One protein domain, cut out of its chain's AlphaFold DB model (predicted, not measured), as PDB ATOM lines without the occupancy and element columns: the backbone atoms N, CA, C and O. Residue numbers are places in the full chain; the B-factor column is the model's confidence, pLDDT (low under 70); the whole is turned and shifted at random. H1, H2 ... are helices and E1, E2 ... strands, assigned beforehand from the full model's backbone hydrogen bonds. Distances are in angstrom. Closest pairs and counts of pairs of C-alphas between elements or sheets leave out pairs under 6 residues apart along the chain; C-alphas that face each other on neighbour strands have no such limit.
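Overview. This is residues 4 to 114 of the 340 residues of an uncharacterized protein of Trypanosoma cruzi Dm28c (UniProt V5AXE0). A small twisted sheet of three strands, E1, E3 and E2, has H1 packed along one face. At the end where E2 stops and E3 begins, H2 and H3 stand loosely side by side, and short H4 folds back from H3. The printed part has 111 residues, in the order E1 H1 E2 H2 H3 H4 E3; the sheet is antiparallel, the class mixed. It is compact, radius of gyration of the C-alphas 15.2 A, spanning 47 by 34 by 24 A.

Arrangement. Start at inner strand E3, residues 106 to 113. Edge strand E1, residues 4 to 6, is antiparallel to it, with N 4 and O 112 at 2.8 A; so is edge strand E2, residues 37 to 43, with N 40 and O 109 at 2.9 A. H1, residues 15 to 28, is over E3 and E2 at a height over the sheet of 8.6 A; its Pro 16 and Ser 110 are closest, C-alphas 4.6 A apart. E1, H1 and E2 form a split strand-helix-strand unit, E3 between its strands, with a right-handed crossover. H2, residues 44 to 54, only grazes the sheet; it is close but not clearly touching H3, residues 74 to 91, with C-alphas 51 and 75 closest at 7.4 A, a shallow tilt of 3 degrees, opposite ways. H4, residues 93 to 98, touches H3 only at the corner, C-alphas 90 and 96 closest at 4.1 A. H1 and H2 have every O i to N i+4 pair within hydrogen-bond range, H3 12 of 14, H4 0 of 2 but 2 of 3 O i to N i+3 pairs.

Along the chain. Find C-alpha 4 at (166.885, 160.377, 121.405), where E1 begins. H3 runs 24.7 A from C-alpha 74 at (159.566, 176.446, 126.758); H1 runs 20.0 A, E3 20.8 A to C-alpha 113 at (169.144, 154.649, 119.923).

Size, cuts and confidence. The C-alphas of Gly 30 and Ala 69 are farthest apart, 46.9 A. The printed part has no cut; the H2 to H3 link is long. Residues 93 to 96 are under pLDDT 70.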
ATOM      1  N   ILE A   4     166.643 159.072 120.801       91.31
ATOM      2  CA  ILE A   4     166.885 160.377 121.405       91.31
ATOM      3  C   ILE A   4     167.459 161.263 120.304       91.31
ATOM      4  O   ILE A   4     168.490 160.935 119.713       91.31
ATOM      5  N   VAL A   5     166.773 162.370 120.030       94.06
ATOM      6  CA  VAL A   5     167.171 163.341 119.011       94.06
ATOM      7  C   VAL A   5     167.762 164.565 119.699       94.06
ATOM      8  O   VAL A   5     167.106 165.154 120.559       94.06
ATOM      9  N   LYS A   6     168.981 164.960 119.318       95.31
ATOM     10  CA  LYS A   6     169.538 166.270 119.686       95.31
ATOM     11  C   LYS A   6     169.628 167.158 118.457       95.31
ATOM     12  O   LYS A   6     170.085 166.718 117.402       95.31
ATOM     13  N   VAL A   7     169.204 168.404 118.631       95.12
ATOM     14  CA  VAL A   7     169.159 169.447 117.602       95.12
ATOM     15  C   VAL A   7     170.210 170.511 117.945       95.12
ATOM     16  O   VAL A   7     170.401 170.787 119.134       95.12
ATOM     17  N   PRO A   8     170.906 171.111 116.961       94.38
ATOM     18  CA  PRO A   8     171.802 172.225 117.226       94.38
ATOM     19  C   PRO A   8     171.006 173.398 117.798       94.38
ATOM     20  O   PRO A   8     169.991 173.804 117.237       94.38
ATOM     21  N   GLN A   9     171.479 173.942 118.911       92.25
ATOM     22  CA  GLN A   9     170.836 175.057 119.604       92.25
ATOM     23  C   GLN A   9     171.892 176.024 120.130       92.25
ATOM     24  O   GLN A   9     173.037 175.630 120.340       92.25
ATOM     25  N   TRP A  10     171.528 177.276 120.385       90.12
ATOM     26  CA  TRP A  10     172.469 178.365 120.654       90.12
ATOM     27  C   TRP A  10     173.557 178.033 121.696       90.12
ATOM     28  O   TRP A  10     174.748 178.190 121.424       90.12
ATOM     29  N   GLN A  11     173.182 177.500 122.865       86.94
ATOM     30  CA  GLN A  11     174.143 177.146 123.926       86.94
ATOM     31  C   GLN A  11     174.921 175.839 123.677       86.94
ATOM     32  O   GLN A  11     175.969 175.619 124.297       86.94
ATOM     33  N   PHE A  12     174.395 174.977 122.806       89.31
ATOM     34  CA  PHE A  12     174.783 173.575 122.608       89.31
ATOM     35  C   PHE A  12     174.829 173.243 121.109       89.31
ATOM     36  O   PHE A  12     174.294 172.248 120.627       89.31
ATOM     37  N   ASN A  13     175.442 174.134 120.335       91.25
ATOM     38  CA  ASN A  13     175.429 174.083 118.875       91.25
ATOM     39  C   ASN A  13     176.201 172.883 118.309       91.25
ATOM     40  O   ASN A  13     175.864 172.370 117.244       91.25
ATOM     41  N   LYS A  14     177.219 172.413 119.035       92.56
ATOM     42  CA  LYS A  14     178.029 171.251 118.663       92.56
ATOM     43  C   LYS A  14     177.490 169.922 119.188       92.56
ATOM     44  O   LYS A  14     178.003 168.890 118.763       92.56
ATOM     45  N   ASP A  15     176.482 169.929 120.063       93.81
ATOM     46  CA  ASP A  15     176.021 168.724 120.762       93.81
ATOM     47  C   ASP A  15     175.719 167.554 119.815       93.81
ATOM     48  O   ASP A  15     176.268 166.475 120.038       93.81
ATOM     49  N   PRO A  16     174.933 167.729 118.732       96.31
ATOM     50  CA  PRO A  16     174.612 166.615 117.841       96.31
ATOM     51  C   PRO A  16     175.856 165.987 117.202       96.31
ATOM     52  O   PRO A  16     175.993 164.769 117.102       96.31
ATOM     53  N   PHE A  17     176.810 166.822 116.802       96.62
ATOM     54  CA  PHE A  17     178.038 166.376 116.151       96.62
ATOM     55  C   PHE A  17     178.997 165.726 117.149       96.62
ATOM     56  O   PHE A  17     179.665 164.751 116.808       96.62
ATOM     57  N   ALA A  18     179.042 166.234 118.383       96.31
ATOM     58  CA  ALA A  18     179.841 165.675 119.463       96.31
ATOM     59  C   ALA A  18     179.358 164.274 119.870       96.31
ATOM     60  O   ALA A  18     180.193 163.398 120.080       96.31
ATOM     61  N   GLU A  19     178.044 164.020 119.894       97.06
ATOM     62  CA  GLU A  19     177.495 162.676 120.140       97.06
ATOM     63  C   GLU A  19     177.928 161.673 119.058       97.06
ATOM     64  O   GLU A  19     178.385 160.569 119.363       97.06
ATOM     65  N   VAL A  20     177.843 162.069 117.783       97.69
ATOM     66  CA  VAL A  20     178.259 161.221 116.652       97.69
ATOM     67  C   VAL A  20     179.774 160.990 116.670       97.69
ATOM     68  O   VAL A  20     180.234 159.864 116.465       97.69
ATOM     69  N   ALA A  21     180.566 162.027 116.961       97.56
ATOM     70  CA  ALA A  21     182.015 161.912 117.101       97.56
ATOM     71  C   ALA A  21     182.407 160.993 118.269       97.56
ATOM     72  O   ALA A  21     183.294 160.155 118.113       97.56
ATOM     73  N   ALA A  22     181.730 161.102 119.417       97.19
ATOM     74  CA  ALA A  22     181.956 160.237 120.571       97.19
ATOM     75  C   ALA A  22     181.664 158.769 120.238       97.19
ATOM     76  O   ALA A  22     182.493 157.909 120.530       97.19
ATOM     77  N   PHE A  23     180.552 158.481 119.554       97.50
ATOM     78  CA  PHE A  23     180.250 157.129 119.075       97.50
ATOM     79  C   PHE A  23     181.332 156.592 118.124       97.50
ATOM     80  O   PHE A  23     181.800 155.464 118.281       97.50
ATOM     81  N   ALA A  24     181.792 157.401 117.168       97.56
ATOM     82  CA  ALA A  24     182.848 156.986 116.248       97.56
ATOM     83  C   ALA A  24     184.178 156.695 116.970       97.56
ATOM     84  O   ALA A  24     184.844 155.702 116.666       97.56
ATOM     85  N   VAL A  25     184.564 157.523 117.948       97.69
ATOM     86  CA  VAL A  25     185.776 157.301 118.754       97.69
ATOM     87  C   VAL A  25     185.637 156.057 119.635       97.69
ATOM     88  O   VAL A  25     186.556 155.241 119.657       97.69
ATOM     89  N   ASP A  26     184.486 155.843 120.275       97.25
ATOM     90  CA  ASP A  26     184.174 154.623 121.040       97.25
ATOM     91  C   ASP A  26     184.395 153.346 120.212       97.25
ATOM     92  O   ASP A  26     185.028 152.394 120.680       97.25
ATOM     93  N   ARG A  27     183.947 153.340 118.949       96.88
ATOM     94  CA  ARG A  27     184.167 152.211 118.033       96.88
ATOM     95  C   ARG A  27     185.642 152.012 117.684       96.88
ATOM     96  O   ARG A  27     186.111 150.876 117.698       96.88
ATOM     97  N   LYS A  28     186.388 153.087 117.408       96.00
ATOM     98  CA  LYS A  28     187.828 153.017 117.081       96.00
ATOM     99  C   LYS A  28     188.669 152.490 118.239       96.00
ATOM    100  O   LYS A  28     189.590 151.691 118.034       96.00
ATOM    101  N   LEU A  29     188.332 152.926 119.449       96.38
ATOM    102  CA  LEU A  29     188.975 152.479 120.679       96.38
ATOM    103  C   LEU A  29     188.499 151.091 121.118       96.38
ATOM    104  O   LEU A  29     189.091 150.520 122.019       96.38
ATOM    105  N   GLY A  30     187.487 150.507 120.468       95.06
ATOM    106  CA  GLY A  30     187.022 149.148 120.747       95.06
ATOM    107  C   GLY A  30     186.255 148.992 122.061       95.06
ATOM    108  O   GLY A  30     185.972 147.865 122.442       95.06
ATOM    109  N   MET A  31     185.888 150.098 122.712       92.81
ATOM    110  CA  MET A  31     185.187 150.120 124.005       92.81
ATOM    111  C   MET A  31     183.758 149.601 123.884       92.81
ATOM    112  O   MET A  31     183.256 148.837 124.701       92.81
ATOM    113  N   ARG A  32     183.110 149.994 122.793       93.38
ATOM    114  CA  ARG A  32     181.767 149.578 122.426       93.38
ATOM    115  C   ARG A  32     180.671 149.919 123.454       93.38
ATOM    116  O   ARG A  32     179.666 149.210 123.520       93.38
ATOM    117  N   ARG A  33     180.813 151.021 124.195       90.38
ATOM    118  CA  ARG A  33     179.914 151.449 125.287       90.38
ATOM    119  C   ARG A  33     178.980 152.607 124.936       90.38
ATOM    120  O   ARG A  33     177.998 152.821 125.646       90.38
ATOM    121  N   VAL A  34     179.256 153.349 123.863       92.62
ATOM    122  CA  VAL A  34     178.352 154.403 123.360       92.62
ATOM    123  C   VAL A  34     177.289 153.773 122.452       92.62
ATOM    124  O   VAL A  34     177.659 153.021 121.541       92.62
ATOM    125  N   PRO A  35     175.983 154.049 122.639       92.31
ATOM    126  CA  PRO A  35     174.955 153.506 121.758       92.31
ATOM    127  C   PRO A  35     175.103 154.006 120.322       92.31
ATOM    128  O   PRO A  35     175.600 155.120 120.112       92.31
ATOM    129  N   PRO A  36     174.619 153.232 119.332       95.69
ATOM    130  CA  PRO A  36     174.611 153.662 117.944       95.69
ATOM    131  C   PRO A  36     174.018 155.059 117.808       95.69
ATOM    132  O   PRO A  36     172.883 155.314 118.224       95.69
ATOM    133  N   THR A  37     174.839 155.954 117.264       97.00
ATOM    134  CA  THR A  37     174.511 157.361 117.093       97.00
ATOM    135  C   THR A  37     174.905 157.793 115.690       97.00
ATOM    136  O   THR A  37     176.061 157.643 115.297       97.00
ATOM    137  N   PHE A  38     173.954 158.331 114.935       96.44
ATOM    138  CA  PHE A  38     174.184 158.814 113.576       96.44
ATOM    139  C   PHE A  38     173.630 160.223 113.393       96.44
ATOM    140  O   PHE A  38     172.826 160.697 114.194       96.44
ATOM    141  N   LEU A  39     174.094 160.900 112.346       96.44
ATOM    142  CA  LEU A  39     173.620 162.225 111.974       96.44
ATOM    143  C   LEU A  39     172.589 162.094 110.851       96.44
ATOM    144  O   LEU A  39     172.840 161.384 109.879       96.44
ATOM    145  N   PHE A  40     171.458 162.781 110.970       95.81
ATOM    146  CA  PHE A  40     170.432 162.808 109.932       95.81
ATOM    147  C   PHE A  40     169.715 164.167 109.914       95.81
ATOM    148  O   PHE A  40     169.437 164.713 110.989       95.81
ATOM    149  N   PRO A  41     169.441 164.745 108.730       95.38
ATOM    150  CA  PRO A  41     168.792 166.041 108.640       95.38
ATOM    151  C   PRO A  41     167.280 165.910 108.882       95.38
ATOM    152  O   PRO A  41     166.632 165.014 108.345       95.38
ATOM    153  N   ILE A  42     166.701 166.800 109.692       96.44
ATOM    154  CA  ILE A  42     165.252 166.849 109.951       96.44
ATOM    155  C   ILE A  42     164.682 168.160 109.403       96.44
ATOM    156  O   ILE A  42     165.184 169.222 109.780       96.44
ATOM    157  N   PRO A  43     163.611 168.124 108.587       96.50
ATOM    158  CA  PRO A  43     162.896 169.326 108.169       96.50
ATOM    159  C   PRO A  43     162.442 170.181 109.354       96.50
ATOM    160  O   PRO A  43     161.797 169.683 110.281       96.50
ATOM    161  N   LEU A  44     162.718 171.487 109.302       94.38
ATOM    162  CA  LEU A  44     162.307 172.423 110.354       94.38
ATOM    163  C   LEU A  44     160.787 172.437 110.541       94.38
ATOM    164  O   LEU A  44     160.312 172.538 111.668       94.38
ATOM    165  N   ALA A  45     160.023 172.251 109.461       94.88
ATOM    166  CA  ALA A  45     158.569 172.126 109.525       94.88
ATOM    167  C   ALA A  45     158.122 170.951 110.418       94.88
ATOM    168  O   ALA A  45     157.201 171.100 111.218       94.88
ATOM    169  N   ILE A  46     158.816 169.808 110.355       94.88
ATOM    170  CA  ILE A  46     158.519 168.647 111.208       94.88
ATOM    171  C   ILE A  46     158.854 168.959 112.670       94.88
ATOM    172  O   ILE A  46     158.063 168.645 113.561       94.88
ATOM    173  N   LEU A  47     159.990 169.619 112.929       92.31
ATOM    174  CA  LEU A  47     160.345 170.058 114.283       92.31
ATOM    175  C   LEU A  47     159.311 171.042 114.850       92.31
ATOM    176  O   LEU A  47     158.973 170.956 116.029       92.31
ATOM    177  N   GLN A  48     158.779 171.943 114.020       92.94
ATOM    178  CA  GLN A  48     157.774 172.925 114.426       92.94
ATOM    179  C   GLN A  48     156.443 172.253 114.777       92.94
ATOM    180  O   GLN A  48     155.843 172.573 115.802       92.94
ATOM    181  N   VAL A  49     156.000 171.280 113.974       92.44
ATOM    182  CA  VAL A  49     154.798 170.486 114.274       92.44
ATOM    183  C   VAL A  49     154.970 169.724 115.590       92.44
ATOM    184  O   VAL A  49     154.087 169.769 116.447       92.44
ATOM    185  N   ALA A  50     156.125 169.086 115.795       88.75
ATOM    186  CA  ALA A  50     156.422 168.370 117.034       88.75
ATOM    187  C   ALA A  50     156.456 169.304 118.258       88.75
ATOM    188  O   ALA A  50     155.994 168.924 119.337       88.75
ATOM    189  N   LEU A  51     156.968 170.532 118.103       88.50
ATOM    190  CA  LEU A  51     156.931 171.551 119.150       88.50
ATOM    191  C   LEU A  51     155.491 171.924 119.505       88.50
ATOM    192  O   LEU A  51     155.149 171.879 120.682       88.50
ATOM    193  N   ASN A  52     154.657 172.229 118.507       87.19
ATOM    194  CA  ASN A  52     153.265 172.641 118.711       87.19
ATOM    195  C   ASN A  52     152.436 171.554 119.416       87.19
ATOM    196  O   ASN A  52     151.606 171.850 120.271       87.19
ATOM    197  N   GLN A  53     152.671 170.280 119.091       87.00
ATOM    198  CA  GLN A  53     152.035 169.158 119.789       87.00
ATOM    199  C   GLN A  53     152.528 169.034 121.236       87.00
ATOM    200  O   GLN A  53     151.769 168.698 122.143       87.00
ATOM    201  N   ARG A  54     153.815 169.297 121.473       82.94
ATOM    202  CA  ARG A  54     154.424 169.178 122.799       82.94
ATOM    203  C   ARG A  54     154.070 170.342 123.726       82.94
ATOM    204  O   ARG A  54     153.905 170.100 124.918       82.94
ATOM    205  N   SER A  55     153.912 171.553 123.194       78.12
ATOM    206  CA  SER A  55     153.524 172.759 123.940       78.12
ATOM    207  C   SER A  55     152.089 172.721 124.468       78.12
ATOM    208  O   SER A  55     151.734 173.495 125.347       78.12
ATOM    209  N   GLN A  56     151.256 171.794 123.983       78.38
ATOM    210  CA  GLN A  56     149.941 171.517 124.578       78.38
ATOM    211  C   GLN A  56     150.045 170.923 125.992       78.38
ATOM    212  O   GLN A  56     149.054 170.845 126.713       78.38
ATOM    213  N   ARG A  57     151.238 170.482 126.405       81.69
ATOM    214  CA  ARG A  57     151.512 169.999 127.758       81.69
ATOM    215  C   ARG A  57     152.185 171.109 128.552       81.69
ATOM    216  O   ARG A  57     153.083 171.770 128.043       81.69
ATOM    217  N   TYR A  58     151.817 171.260 129.822       77.88
ATOM    218  CA  TYR A  58     152.548 172.155 130.715       77.88
ATOM    219  C   TYR A  58     153.996 171.666 130.873       77.88
ATOM    220  O   TYR A  58     154.241 170.566 131.377       77.88
ATOM    221  N   ILE A  59     154.959 172.478 130.431       83.44
ATOM    222  CA  ILE A  59     156.392 172.210 130.576       83.44
ATOM    223  C   ILE A  59     156.987 173.294 131.461       83.44
ATOM    224  O   ILE A  59     157.062 174.463 131.084       83.44
ATOM    225  N   HIS A  60     157.439 172.891 132.648       83.44
ATOM    226  CA  HIS A  60     158.156 173.788 133.539       83.44
ATOM    227  C   HIS A  60     159.507 174.168 132.926       83.44
ATOM    228  O   HIS A  60     160.327 173.298 132.618       83.44
ATOM    229  N   MET A  61     159.735 175.468 132.762       83.25
ATOM    230  CA  MET A  61     160.966 176.002 132.198       83.25
ATOM    231  C   MET A  61     162.029 176.168 133.295       83.25
ATOM    232  O   MET A  61     161.805 176.940 134.227       83.25
ATOM    233  N   PRO A  62     163.192 175.493 133.216       83.12
ATOM    234  CA  PRO A  62     164.234 175.665 134.222       83.12
ATOM    235  C   PRO A  62     164.808 177.087 134.193       83.12
ATOM    236  O   PRO A  62     165.239 177.558 133.140       83.12
ATOM    237  N   ASN A  63     164.913 177.731 135.361       83.62
ATOM    238  CA  ASN A  63     165.392 179.118 135.495       83.62
ATOM    239  C   ASN A  63     166.747 179.384 134.817       83.62
ATOM    240  O   ASN A  63     166.961 180.465 134.289       83.62
ATOM    241  N   PHE A  64     167.652 178.397 134.781       82.25
ATOM    242  CA  PHE A  64     168.963 178.528 134.128       82.25
ATOM    243  C   PHE A  64     168.877 178.828 132.618       82.25
ATOM    244  O   PHE A  64     169.808 179.391 132.042       82.25
ATOM    245  N   PHE A  65     167.777 178.456 131.960       81.81
ATOM    246  CA  PHE A  65     167.577 178.715 130.535       81.81
ATOM    247  C   PHE A  65     166.837 180.030 130.254       81.81
ATOM    248  O   PHE A  65     166.854 180.484 129.108       81.81
ATOM    249  N   VAL A  66     166.248 180.662 131.276       87.25
ATOM    250  CA  VAL A  66     165.533 181.939 131.165       87.25
ATOM    251  C   VAL A  66     166.535 183.090 131.224       87.25
ATOM    252  O   VAL A  66     167.194 183.304 132.237       87.25
ATOM    253  N   ARG A  67     166.657 183.837 130.126       89.00
ATOM    254  CA  ARG A  67     167.586 184.973 129.965       89.00
ATOM    255  C   ARG A  67     166.889 186.293 129.638       89.00
ATOM    256  O   ARG A  67     167.541 187.330 129.607       89.00
ATOM    257  N   GLY A  68     165.577 186.248 129.440       88.38
ATOM    258  CA  GLY A  68     164.766 187.390 129.056       88.38
ATOM    259  C   GLY A  68     163.347 186.964 128.694       88.38
ATOM    260  O   GLY A  68     162.946 185.806 128.869       88.38
ATOM    261  N   ALA A  69     162.559 187.915 128.197       87.88
ATOM    262  CA  ALA A  69     161.171 187.676 127.812       87.88
ATOM    263  C   ALA A  69     161.044 186.654 126.664       87.88
ATOM    264  O   ALA A  69     160.036 185.947 126.574       87.88
ATOM    265  N   GLU A  70     162.078 186.551 125.829       88.12
ATOM    266  CA  GLU A  70     162.234 185.665 124.671       88.12
ATOM    267  C   GLU A  70     162.592 184.214 125.027       88.12
ATOM    268  O   GLU A  70     162.549 183.343 124.168       88.12
ATOM    269  N   THR A  71     162.885 183.916 126.295       87.81
ATOM    270  CA  THR A  71     163.206 182.556 126.775       87.81
ATOM    271  C   THR A  71     162.408 182.160 128.025       87.81
ATOM    272  O   THR A  71     162.709 181.162 128.675       87.81
ATOM    273  N   LYS A  72     161.365 182.931 128.370       88.69
ATOM    274  CA  LYS A  72     160.578 182.766 129.608       88.69
ATOM    275  C   LYS A  72     159.689 181.516 129.633       88.69
ATOM    276  O   LYS A  72     159.378 181.017 130.711       88.69
ATOM    277  N   THR A  73     159.269 181.017 128.474       88.56
ATOM    278  CA  THR A  73     158.521 179.753 128.349       88.56
ATOM    279  C   THR A  73     159.303 178.768 127.495       88.56
ATOM    280  O   THR A  73     160.203 179.169 126.755       88.56
ATOM    281  N   TYR A  74     158.948 177.485 127.577       88.00
ATOM    282  CA  TYR A  74     159.566 176.446 126.758       88.00
ATOM    283  C   TYR A  74     159.448 176.766 125.261       88.00
ATOM    284  O   TYR A  74     160.433 176.691 124.535       88.00
ATOM    285  N   GLU A  75     158.277 177.205 124.806       89.19
ATOM    286  CA  GLU A  75     158.003 177.539 123.406       89.19
ATOM    287  C   GLU A  75     158.874 178.699 122.947       89.19
ATOM    288  O   GLU A  75     159.543 178.595 121.922       89.19
ATOM    289  N   LYS A  76     158.904 179.785 123.729       90.38
ATOM    290  CA  LYS A  76     159.729 180.954 123.417       90.38
ATOM    291  C   LYS A  76     161.209 180.583 123.377       90.38
ATOM    292  O   LYS A  76     161.905 180.953 122.438       90.38
ATOM    293  N   TRP A  77     161.661 179.762 124.325       91.81
ATOM    294  CA  TRP A  77     163.023 179.250 124.328       91.81
ATOM    295  C   TRP A  77     163.342 178.397 123.102       91.81
ATOM    296  O   TRP A  77     164.375 178.632 122.488       91.81
ATOM    297  N   VAL A  78     162.476 177.467 122.687       91.94
ATOM    298  CA  VAL A  78     162.723 176.681 121.465       91.94
ATOM    299  C   VAL A  78     162.726 177.586 120.227       91.94
ATOM    300  O   VAL A  78     163.601 177.454 119.373       91.94
ATOM    301  N   GLN A  79     161.790 178.533 120.127       93.25
ATOM    302  CA  GLN A  79     161.756 179.487 119.015       93.25
ATOM    303  C   GLN A  79     163.044 180.313 118.933       93.25
ATOM    304  O   GLN A  79     163.611 180.466 117.853       93.25
ATOM    305  N   ASN A  80     163.553 180.783 120.069       92.50
ATOM    306  CA  ASN A  80     164.748 181.614 120.122       92.50
ATOM    307  C   ASN A  80     166.053 180.805 119.989       92.50
ATOM    308  O   ASN A  80     166.886 181.068 119.122       92.50
ATOM    309  N   ASP A  81     166.246 179.797 120.834       93.12
ATOM    310  CA  ASP A  81     167.522 179.088 120.953       93.12
ATOM    311  C   ASP A  81     167.692 177.993 119.896       93.12
ATOM    312  O   ASP A  81     168.825 177.566 119.668       93.12
ATOM    313  N   VAL A  82     166.613 177.554 119.237       93.56
ATOM    314  CA  VAL A  82     166.661 176.549 118.163       93.56
ATOM    315  C   VAL A  82     166.319 177.177 116.813       93.56
ATOM    316  O   VAL A  82     167.197 177.282 115.961       93.56
ATOM    317  N   PHE A  83     165.079 177.626 116.593       94.88
ATOM    318  CA  PHE A  83     164.639 178.053 115.255       94.88
ATOM    319  C   PHE A  83     165.333 179.328 114.773       94.88
ATOM    320  O   PHE A  83     165.892 179.339 113.676       94.88
ATOM    321  N   LEU A  84     165.364 180.382 115.593       92.94
ATOM    322  CA  LEU A  84     166.059 181.621 115.249       92.94
ATOM    323  C   LEU A  84     167.570 181.393 115.112       92.94
ATOM    324  O   LEU A  84     168.185 181.926 114.186       92.94
ATOM    325  N   PHE A  85     168.165 180.559 115.974       92.62
ATOM    326  CA  PHE A  85     169.563 180.144 115.846       92.62
ATOM    327  C   PHE A  85     169.844 179.501 114.479       92.62
ATOM    328  O   PHE A  85     170.773 179.926 113.788       92.62
ATOM    329  N   LEU A  86     169.043 178.512 114.072       93.00
ATOM    330  CA  LEU A  86     169.215 177.797 112.804       93.00
ATOM    331  C   LEU A  86     168.973 178.715 111.601       93.00
ATOM    332  O   LEU A  86     169.791 178.720 110.682       93.00
ATOM    333  N   LYS A  87     167.923 179.546 111.641       91.25
ATOM    334  CA  LYS A  87     167.611 180.531 110.594       91.25
ATOM    335  C   LYS A  87     168.761 181.517 110.390       91.25
ATOM    336  O   LYS A  87     169.263 181.660 109.280       91.25
ATOM    337  N   THR A  88     169.242 182.116 111.479       90.00
ATOM    338  CA  THR A  88     170.351 183.081 111.439       90.00
ATOM    339  C   THR A  88     171.618 182.453 110.861       90.00
ATOM    340  O   THR A  88     172.380 183.117 110.165       90.00
ATOM    341  N   HIS A  89     171.883 181.174 111.152       87.88
ATOM    342  CA  HIS A  89     173.040 180.495 110.575       87.88
ATOM    343  C   HIS A  89     172.829 180.162 109.101       87.88
ATOM    344  O   HIS A  89     173.756 180.377 108.331       87.88
ATOM    345  N   ALA A  90     171.638 179.728 108.685       88.19
ATOM    346  CA  ALA A  90     171.336 179.470 107.277       88.19
ATOM    347  C   ALA A  90     171.536 180.708 106.383       88.19
ATOM    348  O   ALA A  90     172.029 180.584 105.264       88.19
ATOM    349  N   GLU A  91     171.213 181.900 106.890       85.06
ATOM    350  CA  GLU A  91     171.331 183.175 106.165       85.06
ATOM    351  C   GLU A  91     172.789 183.661 106.004       85.06
ATOM    352  O   GLU A  91     173.080 184.476 105.133       85.06
ATOM    353  N   ARG A  92     173.743 183.142 106.795       76.56
ATOM    354  CA  ARG A  92     175.148 183.608 106.840       76.56
ATOM    355  C   ARG A  92     176.072 183.037 105.740       76.56
ATOM    356  O   ARG A  92     177.287 182.985 105.926       76.56
ATOM    357  N   GLY A  93     175.549 182.631 104.582       62.72
ATOM    358  CA  GLY A  93     176.366 182.216 103.425       62.72
ATOM    359  C   GLY A  93     177.092 180.869 103.598       62.72
ATOM    360  O   GLY A  93     176.532 179.937 104.166       62.72
ATOM    361  N   SER A  94     178.333 180.726 103.106       55.34
ATOM    362  CA  SER A  94     179.083 179.446 103.016       55.34
ATOM    363  C   SER A  94     179.319 178.706 104.348       55.34
ATOM    364  O   SER A  94     179.625 177.513 104.343       55.34
ATOM    365  N   GLY A  95     179.130 179.374 105.495       55.91
ATOM    366  CA  GLY A  95     179.120 178.759 106.831       55.91
ATOM    367  C   GLY A  95     177.743 178.268 107.306       55.91
ATOM    368  O   GLY A  95     177.647 177.649 108.368       55.91
ATOM    369  N   GLY A  96     176.677 178.534 106.548       59.69
ATOM    370  CA  GLY A  96     175.291 178.318 106.957       59.69
ATOM    371  C   GLY A  96     174.801 176.876 106.898       59.69
ATOM    372  O   GLY A  96     173.924 176.493 107.672       59.69
ATOM    373  N   GLU A  97     175.444 176.029 106.094       73.25
ATOM    374  CA  GLU A  97     175.161 174.586 106.043       73.25
ATOM    375  C   GLU A  97     175.871 173.770 107.141       73.25
ATOM    376  O   GLU A  97     175.903 172.538 107.104       73.25
ATOM    377  N   LEU A  98     176.489 174.428 108.127       87.69
ATOM    378  CA  LEU A  98     177.142 173.717 109.227       87.69
ATOM    379  C   LEU A  98     176.124 173.064 110.166       87.69
ATOM    380  O   LEU A  98     176.267 171.905 110.546       87.69
ATOM    381  N   TYR A  99     175.102 173.830 110.544       91.81
ATOM    382  CA  TYR A  99     174.026 173.390 111.436       91.81
ATOM    383  C   TYR A  99     172.751 173.036 110.672       91.81
ATOM    384  O   TYR A  99     171.871 172.367 111.213       91.81
ATOM    385  N   THR A 100     172.668 173.469 109.414       91.94
ATOM    386  CA  THR A 100     171.495 173.296 108.561       91.94
ATOM    387  C   THR A 100     171.834 172.567 107.267       91.94
ATOM    388  O   THR A 100     172.998 172.398 106.915       91.94
ATOM    389  N   HIS A 101     170.809 172.116 106.559       90.75
ATOM    390  CA  HIS A 101     170.899 171.487 105.248       90.75
ATOM    391  C   HIS A 101     169.800 172.056 104.341       90.75
ATOM    392  O   HIS A 101     168.835 172.651 104.831       90.75
ATOM    393  N   ARG A 102     169.969 171.928 103.015       88.69
ATOM    394  CA  ARG A 102     169.053 172.485 101.999       88.69
ATOM    395  C   ARG A 102     168.708 173.953 102.276       88.69
ATOM    396  O   ARG A 102     167.541 174.305 102.417       88.69
ATOM    397  N   ARG A 103     169.735 174.807 102.373       84.56
ATOM    398  CA  ARG A 103     169.581 176.264 102.572       84.56
ATOM    399  C   ARG A 103     168.739 176.640 103.804       84.56
ATOM    400  O   ARG A 103     167.950 177.577 103.755       84.56
ATOM    401  N   GLY A 104     168.882 175.902 104.904       87.31
ATOM    402  CA  GLY A 104     168.170 176.207 106.148       87.31
ATOM    403  C   GLY A 104     166.807 175.544 106.311       87.31
ATOM    404  O   GLY A 104     166.162 175.775 107.327       87.31
ATOM    405  N   LEU A 105     166.357 174.721 105.360       91.94
ATOM    406  CA  LEU A 105     165.070 174.023 105.471       91.94
ATOM    407  C   LEU A 105     165.123 172.820 106.421       91.94
ATOM    408  O   LEU A 105     164.091 172.381 106.934       91.94
ATOM    409  N   GLU A 106     166.319 172.290 106.667       95.12
ATOM    410  CA  GLU A 106     166.558 171.123 107.511       95.12
ATOM    411  C   GLU A 106     167.656 171.408 108.543       95.12
ATOM    412  O   GLU A 106     168.586 172.170 108.281       95.12
ATOM    413  N   ALA A 107     167.578 170.771 109.712       95.44
ATOM    414  CA  ALA A 107     168.603 170.827 110.753       95.44
ATOM    415  C   ALA A 107     169.369 169.506 110.829       95.44
ATOM    416  O   ALA A 107     168.753 168.440 110.842       95.44
ATOM    417  N   TRP A 108     170.698 169.560 110.945       96.12
ATOM    418  CA  TRP A 108     171.502 168.367 111.217       96.12
ATOM    419  C   TRP A 108     171.302 167.900 112.656       96.12
ATOM    420  O   TRP A 108     171.779 168.545 113.587       96.12
ATOM    421  N   CYS A 109     170.647 166.758 112.845       97.00
ATOM    422  CA  CYS A 109     170.319 166.228 114.165       97.00
ATOM    423  C   CYS A 109     171.048 164.911 114.429       97.00
ATOM    424  O   CYS A 109     171.271 164.116 113.517       97.00
ATOM    425  N   SER A 110     171.389 164.648 115.690       97.81
ATOM    426  CA  SER A 110     171.925 163.348 116.093       97.81
ATOM    427  C   SER A 110     170.797 162.446 116.549       97.81
ATOM    428  O   SER A 110     169.997 162.851 117.392       97.81
ATOM    429  N   PHE A 111     170.794 161.215 116.062       97.38
ATOM    430  CA  PHE A 111     169.875 160.159 116.449       97.38
ATOM    431  C   PHE A 111     170.653 159.104 117.211       97.38
ATOM    432  O   PHE A 111     171.452 158.378 116.624       97.38
ATOM    433  N   GLN A 112     170.418 159.022 118.514       95.62
ATOM    434  CA  GLN A 112     170.965 157.973 119.365       95.62
ATOM    435  C   GLN A 112     169.862 156.974 119.696       95.62
ATOM    436  O   GLN A 112     168.764 157.378 120.086       95.62
ATOM    437  N   ILE A 113     170.126 155.675 119.546       91.62
ATOM    438  CA  ILE A 113     169.144 154.649 119.923       91.62
ATOM    439  C   ILE A 113     168.779 154.820 121.401       91.62
ATOM    440  O   ILE A 113     169.648 154.821 122.276       91.62
ATOM    441  N   LYS A 114     167.479 154.961 121.680       85.06
ATOM    442  CA  LYS A 114     166.975 155.026 123.049       85.06
ATOM    443  C   LYS A 114     167.096 153.646 123.674       85.06
ATOM    444  O   LYS A 114     166.499 152.683 123.194       85.06
TER     445      LYS A 114